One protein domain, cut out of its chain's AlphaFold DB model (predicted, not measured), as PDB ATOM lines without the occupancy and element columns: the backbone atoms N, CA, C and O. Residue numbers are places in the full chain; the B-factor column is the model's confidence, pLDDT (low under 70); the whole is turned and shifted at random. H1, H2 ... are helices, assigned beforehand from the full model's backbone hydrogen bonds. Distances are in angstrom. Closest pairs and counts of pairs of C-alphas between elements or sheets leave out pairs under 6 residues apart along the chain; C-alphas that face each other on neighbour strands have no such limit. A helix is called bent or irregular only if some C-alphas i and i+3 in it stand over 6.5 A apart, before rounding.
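Overview. This is residues 193 to 270 of the 270 residues of an uncharacterized protein of bacterium M00.F.Ca.ET.230.01.1.1 (UniProt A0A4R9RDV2). Look for two long helices, H1 and H3, that run opposite ways with crossed lines, and for a shorter helix, H4, packed on both, so that the three centres make a triangle. The short helix H5 packs on H3, while the short helix H2 lies toward one end of the long axis, after the loop of residues 210 to 219. The printed part has 78 residues, with five named helices, H1 to H5 in order, and no named strand: the class is all helix. It is compact, with a radius of gyration of the C-alphas of 12.2 A, and only just elongated, spanning 36 by 24 by 19 A.

Along the chain. Find C-alpha 193 at (112.840, 98.527, 66.552); from there H1 runs through residues 193 to 209, 24.7 A long. It has a kink of 28 degrees near residue 201 and is only just irregular: C-alphas 201 and 204 are 6.7 A apart. H3, residues 225 to 241, covers 24.4 A and ends at C-alpha 241, (118.173, 89.022, 74.768). H4 is residues 247 to 256, 14.3 A; H2 is residues 220 to 223 and H5 residues 262 to 265.

Arrangement. Start at the hub, H3, which touches H1, H4 and H5. Its closest C-alphas to H1 are Arg 229 and Phe 207, 5.6 A, at a tilt of 35.3 degrees, only just steep, opposite ways. H4 touches H3 at Leu 249 and Gly 236, C-alphas 5.5 A apart, at a steep tilt of 47 degrees, opposite ways. H1 touches H4 with residues 200 to 207 alone. H3 touches H5 with residues 226 to 233 alone; the closest C-alphas are Lys 230 and Val 264, 4.7 A. H2 is close to H3 but not clearly touching, and apart from H1. Every O i to N i+4 pair is within hydrogen-bond range in H3 and H4, and 11 of 13 in H1; H2 and H5 are too short for one.

Size, cuts and confidence. The C-alphas farthest apart, Lys 218 and Gly 243, are 37.6 A from each other. The printed part has no cut and no long link. Residue 270, the chain's last, is under pLDDT 70.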
ATOM      1  N   ASN A 193     111.395  98.353  66.356       92.44
ATOM      2  CA  ASN A 193     112.840  98.527  66.552       92.44
ATOM      3  C   ASN A 193     113.178  99.942  67.042       92.44
ATOM      4  O   ASN A 193     113.940 100.069  67.990       92.44
ATOM      5  N   ASN A 194     112.517 100.974  66.511       92.12
ATOM      6  CA  ASN A 194     112.699 102.354  66.977       92.12
ATOM      7  C   ASN A 194     112.314 102.515  68.460       92.12
ATOM      8  O   ASN A 194     112.979 103.225  69.207       92.12
ATOM      9  N   ASP A 195     111.243 101.843  68.897       93.62
ATOM     10  CA  ASP A 195     110.830 101.840  70.305       93.62
ATOM     11  C   ASP A 195     111.902 101.187  71.200       93.62
ATOM     12  O   ASP A 195     112.193 101.683  72.289       93.62
ATOM     13  N   LYS A 196     112.509 100.086  70.739       94.69
ATOM     14  CA  LYS A 196     113.588  99.380  71.448       94.69
ATOM     15  C   LYS A 196     114.881 100.192  71.497       94.69
ATOM     16  O   LYS A 196     115.522 100.218  72.543       94.69
ATOM     17  N   GLU A 197     115.249 100.854  70.402       93.06
ATOM     18  CA  GLU A 197     116.398 101.763  70.328       93.06
ATOM     19  C   GLU A 197     116.241 102.904  71.335       93.06
ATOM     20  O   GLU A 197     117.091 103.068  72.210       93.06
ATOM     21  N   LEU A 198     115.095 103.593  71.317       92.06
ATOM     22  CA  LEU A 198     114.796 104.663  72.270       92.06
ATOM     23  C   LEU A 198     114.889 104.181  73.725       92.06
ATOM     24  O   LEU A 198     115.465 104.866  74.571       92.06
ATOM     25  N   LEU A 199     114.356 102.996  74.033       94.31
ATOM     26  CA  LEU A 199     114.487 102.413  75.369       94.31
ATOM     27  C   LEU A 199     115.943 102.104  75.727       94.31
ATOM     28  O   LEU A 199     116.349 102.372  76.854       94.31
ATOM     29  N   SER A 200     116.731 101.579  74.787       93.81
ATOM     30  CA  SER A 200     118.135 101.237  75.030       93.81
ATOM     31  C   SER A 200     118.993 102.446  75.411       93.81
ATOM     32  O   SER A 200     119.899 102.316  76.231       93.81
ATOM     33  N   GLU A 201     118.663 103.623  74.878       91.19
ATOM     34  CA  GLU A 201     119.314 104.895  75.208       91.19
ATOM     35  C   GLU A 201     118.794 105.484  76.527       91.19
ATOM     36  O   GLU A 201     119.533 106.097  77.294       91.19
ATOM     37  N   THR A 202     117.505 105.293  76.801       90.81
ATOM     38  CA  THR A 202     116.793 105.986  77.879       90.81
ATOM     39  C   THR A 202     116.904 105.267  79.231       90.81
ATOM     40  O   THR A 202     116.984 105.910  80.278       90.81
ATOM     41  N   LEU A 203     116.906 103.930  79.243       93.50
ATOM     42  CA  LEU A 203     116.908 103.142  80.482       93.50
ATOM     43  C   LEU A 203     118.154 103.357  81.358       93.50
ATOM     44  O   LEU A 203     117.964 103.510  82.568       93.50
ATOM     45  N   PRO A 204     119.389 103.417  80.813       93.50
ATOM     46  CA  PRO A 204     120.577 103.682  81.624       93.50
ATOM     47  C   PRO A 204     120.520 105.035  82.332       93.50
ATOM     48  O   PRO A 204     120.801 105.120  83.524       93.50
ATOM     49  N   ILE A 205     120.033 106.069  81.639       90.00
ATOM     50  CA  ILE A 205     119.858 107.414  82.205       90.00
ATOM     51  C   ILE A 205     118.924 107.361  83.422       90.00
ATOM     52  O   ILE A 205     119.210 107.972  84.454       90.00
ATOM     53  N   PHE A 206     117.822 106.607  83.339       86.38
ATOM     54  CA  PHE A 206     116.908 106.465  84.473       86.38
ATOM     55  C   PHE A 206     117.496 105.672  85.626       86.38
ATOM     56  O   PHE A 206     117.340 106.076  86.781       86.38
ATOM     57  N   PHE A 207     118.189 104.580  85.323       91.50
ATOM     58  CA  PHE A 207     118.876 103.790  86.331       91.50
ATOM     59  C   PHE A 207     119.886 104.645  87.112       91.50
ATOM     60  O   PHE A 207     119.863 104.648  88.342       91.50
ATOM     61  N   ASP A 208     120.680 105.467  86.428       90.12
ATOM     62  CA  ASP A 208     121.658 106.352  87.070       90.12
ATOM     63  C   ASP A 208     120.978 107.495  87.845       90.12
ATOM     64  O   ASP A 208     121.351 107.801  88.979       90.12
ATOM     65  N   SER A 209     119.916 108.093  87.287       85.38
ATOM     66  CA  SER A 209     119.137 109.152  87.960       85.38
ATOM     67  C   SER A 209     118.435 108.674  89.237       85.38
ATOM     68  O   SER A 209     118.069 109.479  90.092       85.38
ATOM     69  N   THR A 210     118.261 107.357  89.366       86.50
ATOM     70  CA  THR A 210     117.706 106.690  90.544       86.50
ATOM     71  C   THR A 210     118.797 106.082  91.420       86.50
ATOM     72  O   THR A 210     118.534 105.152  92.176       86.50
ATOM     73  N   SER A 211     120.030 106.595  91.350       85.75
ATOM     74  CA  SER A 211     121.054 106.304  92.353       85.75
ATOM     75  C   SER A 211     120.592 106.764  93.738       85.75
ATOM     76  O   SER A 211     120.065 107.868  93.904       85.75
ATOM     77  N   TYR A 212     120.826 105.924  94.748       84.62
ATOM     78  CA  TYR A 212     120.440 106.188  96.138       84.62
ATOM     79  C   TYR A 212     121.065 107.476  96.701       84.62
ATOM     80  O   TYR A 212     120.501 108.081  97.603       84.62
ATOM     81  N   GLU A 213     122.193 107.926  96.144       83.00
ATOM     82  CA  GLU A 213     122.877 109.159  96.558       83.00
ATOM     83  C   GLU A 213     122.199 110.438  96.042       83.00
ATOM     84  O   GLU A 213     122.357 111.508  96.628       83.00
ATOM     85  N   LEU A 214     121.458 110.344  94.933       78.38
ATOM     86  CA  LEU A 214     120.888 111.493  94.224       78.38
ATOM     87  C   LEU A 214     119.410 111.720  94.550       78.38
ATOM     88  O   LEU A 214     118.873 112.799  94.282       78.38
ATOM     89  N   ILE A 215     118.729 110.707  95.088       79.06
ATOM     90  CA  ILE A 215     117.275 110.724  95.183       79.06
ATOM     91  C   ILE A 215     116.778 111.380  96.471       79.06
ATOM     92  O   ILE A 215     117.264 111.140  97.573       79.06
ATOM     93  N   ASN A 216     115.715 112.173  96.347       78.38
ATOM     94  CA  ASN A 216     114.941 112.585  97.508       78.38
ATOM     95  C   ASN A 216     114.045 111.419  97.948       78.38
ATOM     96  O   ASN A 216     113.038 111.138  97.292       78.38
ATOM     97  N   GLU A 217     114.374 110.783  99.071       74.06
ATOM     98  CA  GLU A 217     113.616 109.661  99.653       74.06
ATOM     99  C   GLU A 217     112.129 109.983  99.882       74.06
ATOM    100  O   GLU A 217     111.279 109.100  99.803       74.06
ATOM    101  N   LYS A 218     111.784 111.258 100.113       77.12
ATOM    102  CA  LYS A 218     110.393 111.700 100.325       77.12
ATOM    103  C   LYS A 218     109.608 111.901  99.026       77.12
ATOM    104  O   LYS A 218     108.428 112.245  99.075       77.12
ATOM    105  N   SER A 219     110.246 111.752  97.867       81.00
ATOM    106  CA  SER A 219     109.579 111.838  96.566       81.00
ATOM    107  C   SER A 219     108.889 110.521  96.200       81.00
ATOM    108  O   SER A 219     109.252 109.455  96.693       81.00
ATOM    109  N   ILE A 220     107.917 110.573  95.284       77.62
ATOM    110  CA  ILE A 220     107.236 109.364  94.779       77.62
ATOM    111  C   ILE A 220     108.227 108.424  94.075       77.62
ATOM    112  O   ILE A 220     108.101 107.208  94.193       77.62
ATOM    113  N   VAL A 221     109.234 108.980  93.397       80.50
ATOM    114  CA  VAL A 221     110.322 108.207  92.781       80.50
ATOM    115  C   VAL A 221     111.178 107.547  93.866       80.50
ATOM    116  O   VAL A 221     111.437 106.353  93.779       80.50
ATOM    117  N   GLY A 222     111.530 108.279  94.930       81.56
ATOM    118  CA  GLY A 222     112.268 107.751  96.085       81.56
ATOM    119  C   GLY A 222     111.547 106.591  96.771       81.56
ATOM    120  O   GLY A 222     112.144 105.544  96.998       81.56
ATOM    121  N   ALA A 223     110.236 106.722  96.991       85.25
ATOM    122  CA  ALA A 223     109.408 105.665  97.574       85.25
ATOM    123  C   ALA A 223     109.319 104.388  96.712       85.25
ATOM    124  O   ALA A 223     108.964 103.333  97.226       85.25
ATOM    125  N   ASN A 224     109.623 104.475  95.412       87.88
ATOM    126  CA  ASN A 224     109.565 103.357  94.465       87.88
ATOM    127  C   ASN A 224     110.926 103.052  93.818       87.88
ATOM    128  O   ASN A 224     110.972 102.372  92.791       87.88
ATOM    129  N   ILE A 225     112.027 103.554  94.390       90.12
ATOM    130  CA  ILE A 225     113.362 103.509  93.778       90.12
ATOM    131  C   ILE A 225     113.758 102.089  93.369       90.12
ATOM    132  O   ILE A 225     114.194 101.870  92.242       90.12
ATOM    133  N   SER A 226     113.524 101.110  94.240       91.69
ATOM    134  CA  SER A 226     113.918  99.728  93.992       91.69
ATOM    135  C   SER A 226     113.110  99.076  92.874       91.69
ATOM    136  O   SER A 226     113.669  98.391  92.022       91.69
ATOM    137  N   ILE A 227     111.810  99.370  92.805       92.25
ATOM    138  CA  ILE A 227     110.922  98.900  91.738       92.25
ATOM    139  C   ILE A 227     111.344  99.500  90.396       92.25
ATOM    140  O   ILE A 227     111.405  98.786  89.398       92.25
ATOM    141  N   ILE A 228     111.652 100.800  90.362       92.31
ATOM    142  CA  ILE A 228     112.087 101.485  89.139       92.31
ATOM    143  C   ILE A 228     113.405 100.886  88.646       92.31
ATOM    144  O   ILE A 228     113.482 100.466  87.492       92.31
ATOM    145  N   ARG A 229     114.409 100.775  89.527       94.25
ATOM    146  CA  ARG A 229     115.717 100.191  89.195       94.25
ATOM    147  C   ARG A 229     115.578  98.758  88.692       94.25
ATOM    148  O   ARG A 229     116.109  98.432  87.635       94.25
ATOM    149  N   LYS A 230     114.793  97.930  89.384       95.56
ATOM    150  CA  LYS A 230     114.488  96.561  88.955       95.56
ATOM    151  C   LYS A 230     113.854  96.528  87.561       95.56
ATOM    152  O   LYS A 230     114.315  95.777  86.707       95.56
ATOM    153  N   LEU A 231     112.832  97.347  87.304       94.94
ATOM    154  CA  LEU A 231     112.170  97.404  85.996       94.94
ATOM    155  C   LEU A 231     113.124  97.850  84.882       94.94
ATOM    156  O   LEU A 231     113.066  97.291  83.789       94.94
ATOM    157  N   CYS A 232     114.023  98.803  85.151       95.25
ATOM    158  CA  CYS A 232     115.064  99.205  84.204       95.25
ATOM    159  C   CYS A 232     115.963  98.025  83.815       95.25
ATOM    160  O   CYS A 232     116.217  97.816  82.630       95.25
ATOM    161  N   VAL A 233     116.389  97.226  84.794       95.56
ATOM    162  CA  VAL A 233     117.258  96.063  84.571       95.56
ATOM    163  C   VAL A 233     116.512  94.944  83.847       95.56
ATOM    164  O   VAL A 233     117.036  94.392  82.885       95.56
ATOM    165  N   MET A 234     115.268  94.646  84.238       95.44
ATOM    166  CA  MET A 234     114.426  93.654  83.555       95.44
ATOM    167  C   MET A 234     114.179  94.030  82.087       95.44
ATOM    168  O   MET A 234     114.237  93.170  81.209       95.44
ATOM    169  N   LEU A 235     113.914  95.311  81.811       95.62
ATOM    170  CA  LEU A 235     113.784  95.829  80.449       95.62
ATOM    171  C   LEU A 235     115.107  95.733  79.684       95.62
ATOM    172  O   LEU A 235     115.104  95.257  78.553       95.62
ATOM    173  N   GLY A 236     116.221  96.143  80.297       95.31
ATOM    174  CA  GLY A 236     117.550  96.082  79.691       95.31
ATOM    175  C   GLY A 236     117.957  94.658  79.314       95.31
ATOM    176  O   GLY A 236     118.288  94.404  78.158       95.31
ATOM    177  N   ASP A 237     117.844  93.712  80.248       94.69
ATOM    178  CA  ASP A 237     118.142  92.293  80.023       94.69
ATOM    179  C   ASP A 237     117.282  91.706  78.894       94.69
ATOM    180  O   ASP A 237     117.778  90.998  78.015       94.69
ATOM    181  N   ASN A 238     115.995  92.055  78.855       94.31
ATOM    182  CA  ASN A 238     115.106  91.593  77.797       94.31
ATOM    183  C   ASN A 238     115.448  92.216  76.431       94.31
ATOM    184  O   ASN A 238     115.462  91.505  75.425       94.31
ATOM    185  N   LEU A 239     115.792  93.507  76.377       95.06
ATOM    186  CA  LEU A 239     116.268  94.158  75.151       95.06
ATOM    187  C   LEU A 239     117.539  93.480  74.626       95.06
ATOM    188  O   LEU A 239     117.584  93.124  73.447       95.06
ATOM    189  N   SER A 240     118.522  93.224  75.493       91.81
ATOM    190  CA  SER A 240     119.759  92.527  75.123       91.81
ATOM    191  C   SER A 240     119.495  91.114  74.603       91.81
ATOM    192  O   SER A 240     120.009  90.740  73.550       91.81
ATOM    193  N   LYS A 241     118.609  90.347  75.254       89.56
ATOM    194  CA  LYS A 241     118.173  89.022  74.768       89.56
ATOM    195  C   LYS A 241     117.454  89.071  73.415       89.56
ATOM    196  O   LYS A 241     117.454  88.079  72.691       89.56
ATOM    197  N   ASN A 242     116.860  90.210  73.058       85.69
ATOM    198  CA  ASN A 242     116.221  90.447  71.762       85.69
ATOM    199  C   ASN A 242     117.166  91.082  70.721       85.69
ATOM    200  O   ASN A 242     116.689  91.577  69.698       85.69
ATOM    201  N   GLY A 243     118.483  91.051  70.950       84.44
ATOM    202  CA  GLY A 243     119.493  91.490  69.985       84.44
ATOM    203  C   GLY A 243     119.802  92.988  70.012       84.44
ATOM    204  O   GLY A 243     120.479  93.473  69.110       84.44
ATOM    205  N   MET A 244     119.329  93.727  71.023       89.88
ATOM    206  CA  MET A 244     119.749  95.114  71.242       89.88
ATOM    207  C   MET A 244     121.078  95.136  71.999       89.88
ATOM    208  O   MET A 244     121.119  95.038  73.228       89.88
ATOM    209  N   GLU A 245     122.177  95.265  71.263       84.19
ATOM    210  CA  GLU A 245     123.510  95.401  71.846       84.19
ATOM    211  C   GLU A 245     123.779  96.862  72.226       84.19
ATOM    212  O   GLU A 245     123.899  97.736  71.372       84.19
ATOM    213  N   SER A 246     123.876  97.135  73.528       90.50
ATOM    214  CA  SER A 246     124.268  98.440  74.066       90.50
ATOM    215  C   SER A 246     125.184  98.230  75.263       90.50
ATOM    216  O   SER A 246     124.842  97.501  76.198       90.50
ATOM    217  N   THR A 247     126.355  98.869  75.244       92.81
ATOM    218  CA  THR A 247     127.325  98.796  76.346       92.81
ATOM    219  C   THR A 247     126.741  99.352  77.638       92.81
ATOM    220  O   THR A 247     126.995  98.803  78.706       92.81
ATOM    221  N   GLU A 248     125.901 100.384  77.540       94.81
ATOM    222  CA  GLU A 248     125.225 100.983  78.690       94.81
ATOM    223  C   GLU A 248     124.125 100.080  79.254       94.81
ATOM    224  O   GLU A 248     123.972  99.996  80.471       94.81
ATOM    225  N   LEU A 249     123.400  99.341  78.402       94.44
ATOM    226  CA  LEU A 249     122.450  98.333  78.889       94.44
ATOM    227  C   LEU A 249     123.169  97.216  79.651       94.44
ATOM    228  O   LEU A 249     122.745  96.846  80.744       94.44
ATOM    229  N   LEU A 250     124.279  96.710  79.108       94.56
ATOM    230  CA  LEU A 250     125.089  95.698  79.790       94.56
ATOM    231  C   LEU A 250     125.658  96.228  81.111       94.56
ATOM    232  O   LEU A 250     125.649  95.504  82.103       94.56
ATOM    233  N   ARG A 251     126.088  97.496  81.151       96.19
ATOM    234  CA  ARG A 251     126.577  98.138  82.377       96.19
ATOM    235  C   ARG A 251     125.529  98.099  83.487       96.19
ATOM    236  O   ARG A 251     125.830  97.588  84.561       96.19
ATOM    237  N   ILE A 252     124.307  98.579  83.236       95.94
ATOM    238  CA  ILE A 252     123.276  98.617  84.289       95.94
ATOM    239  C   ILE A 252     122.845  97.215  84.741       95.94
ATOM    240  O   ILE A 252     122.504  97.029  85.907       95.94
ATOM    241  N   ILE A 253     122.899  96.212  83.854       95.56
ATOM    242  CA  ILE A 253     122.632  94.807  84.203       95.56
ATOM    243  C   ILE A 253     123.722  94.256  85.129       95.56
ATOM    244  O   ILE A 253     123.417  93.551  86.091       95.56
ATOM    245  N   GLU A 254     124.993  94.563  84.862       95.81
ATOM    246  CA  GLU A 254     126.098  94.140  85.726       95.81
ATOM    247  C   GLU A 254     126.082  94.869  87.076       95.81
ATOM    248  O   GLU A 254     126.220  94.220  88.113       95.81
ATOM    249  N   GLU A 255     125.843  96.182  87.090       95.38
ATOM    250  CA  GLU A 255     125.725  96.969  88.325       95.38
ATOM    251  C   GLU A 255     124.572  96.486  89.215       95.38
ATOM    252  O   GLU A 255     124.703  96.437  90.438       95.38
ATOM    253  N   ALA A 256     123.453  96.062  88.620       95.88
ATOM    254  CA  ALA A 256     122.311  95.546  89.366       95.88
ATOM    255  C   ALA A 256     122.654  94.329  90.235       95.88
ATOM    256  O   ALA A 256     122.087  94.171  91.314       95.88
ATOM    257  N   LYS A 257     123.613  93.489  89.824       95.31
ATOM    258  CA  LYS A 257     124.017  92.282  90.575       95.31
ATOM    259  C   LYS A 257     124.610  92.604  91.944       95.31
ATOM    260  O   LYS A 257     124.566  91.761  92.842       95.31
ATOM    261  N   THR A 258     125.161  93.801  92.111       95.31
ATOM    262  CA  THR A 258     125.742  94.289  93.365       95.31
ATOM    263  C   THR A 258     124.919  95.412  93.993       95.31
ATOM    264  O   THR A 258     125.378  96.027  94.955       95.31
ATOM    265  N   ASP A 259     123.697  95.657  93.502       95.88
ATOM    266  CA  ASP A 259     122.810  96.686  94.042       95.88
ATOM    267  C   ASP A 259     122.575  96.471  95.552       95.88
ATOM    268  O   ASP A 259     122.436  95.325  95.994       95.88
ATOM    269  N   PRO A 260     122.512  97.535  96.372       92.62
ATOM    270  CA  PRO A 260     122.203  97.432  97.797       92.62
ATOM    271  C   PRO A 260     120.916  96.656  98.108       92.62
ATOM    272  O   PRO A 260     120.849  95.966  99.133       92.62
ATOM    273  N   LEU A 261     119.917  96.702  97.220       93.69
ATOM    274  CA  LEU A 261     118.606  96.107  97.457       93.69
ATOM    275  C   LEU A 261     118.433  94.735  96.772       93.69
ATOM    276  O   LEU A 261     118.702  94.592  95.575       93.69
ATOM    277  N   PRO A 262     117.988  93.695  97.508       93.12
ATOM    278  CA  PRO A 262     117.863  92.335  96.980       93.12
ATOM    279  C   PRO A 262     116.882  92.223  95.811       93.12
ATOM    280  O   PRO A 262     117.147  91.463  94.888       93.12
ATOM    281  N   GLU A 263     115.786  92.981  95.812       91.38
ATOM    282  CA  GLU A 263     114.811  92.987  94.719       91.38
ATOM    283  C   GLU A 263     115.406  93.470  93.390       91.38
ATOM    284  O   GLU A 263     114.936  93.063  92.328       91.38
ATOM    285  N   VAL A 264     116.455  94.302  93.443       94.38
ATOM    286  CA  VAL A 264     117.202  94.736  92.261       94.38
ATOM    287  C   VAL A 264     118.247  93.690  91.893       94.38
ATOM    288  O   VAL A 264     118.341  93.356  90.721       94.38
ATOM    289  N   ARG A 265     118.968  93.105  92.865       95.12
ATOM    290  CA  ARG A 265     119.971  92.046  92.613       95.12
ATOM    291  C   ARG A 265     119.395  90.774  92.014       95.12
ATOM    292  O   ARG A 265     120.044  90.122  91.202       95.12
ATOM    293  N   TYR A 266     118.197  90.405  92.444       92.25
ATOM    294  CA  TYR A 266     117.529  89.166  92.066       92.25
ATOM    295  C   TYR A 266     116.363  89.424  91.106       92.25
ATOM    296  O   TYR A 266     115.357  88.722  91.145       92.25
ATOM    297  N   TRP A 267     116.504  90.414  90.216       87.69
ATOM    298  CA  TRP A 267     115.460  90.831  89.265       87.69
ATOM    299  C   TRP A 267     114.911  89.696  88.386       87.69
ATOM    300  O   TRP A 267     113.795  89.790  87.890       87.69
ATOM    301  N   TYR A 268     115.711  88.649  88.173       80.31
ATOM    302  CA  TYR A 268     115.427  87.493  87.324       80.31
ATOM    303  C   TYR A 268     114.660  86.365  88.035       80.31
ATOM    304  O   TYR A 268     114.431  85.323  87.427       80.31
ATOM    305  N   GLN A 269     114.340  86.521  89.323       70.31
ATOM    306  CA  GLN A 269     113.659  85.497  90.124       70.31
ATOM    307  C   GLN A 269     112.128  85.651  90.162       70.31
ATOM    308  O   GLN A 269     111.482  84.827  90.807       70.31
ATOM    309  N   ASP A 270     111.565  86.648  89.468       52.12
ATOM    310  CA  ASP A 270     110.120  86.934  89.402       52.12
ATOM    311  C   ASP A 270     109.515  86.716  88.007       52.12
ATOM    312  O   ASP A 270     110.192  87.043  87.001       52.12
TER     313      ASP A 270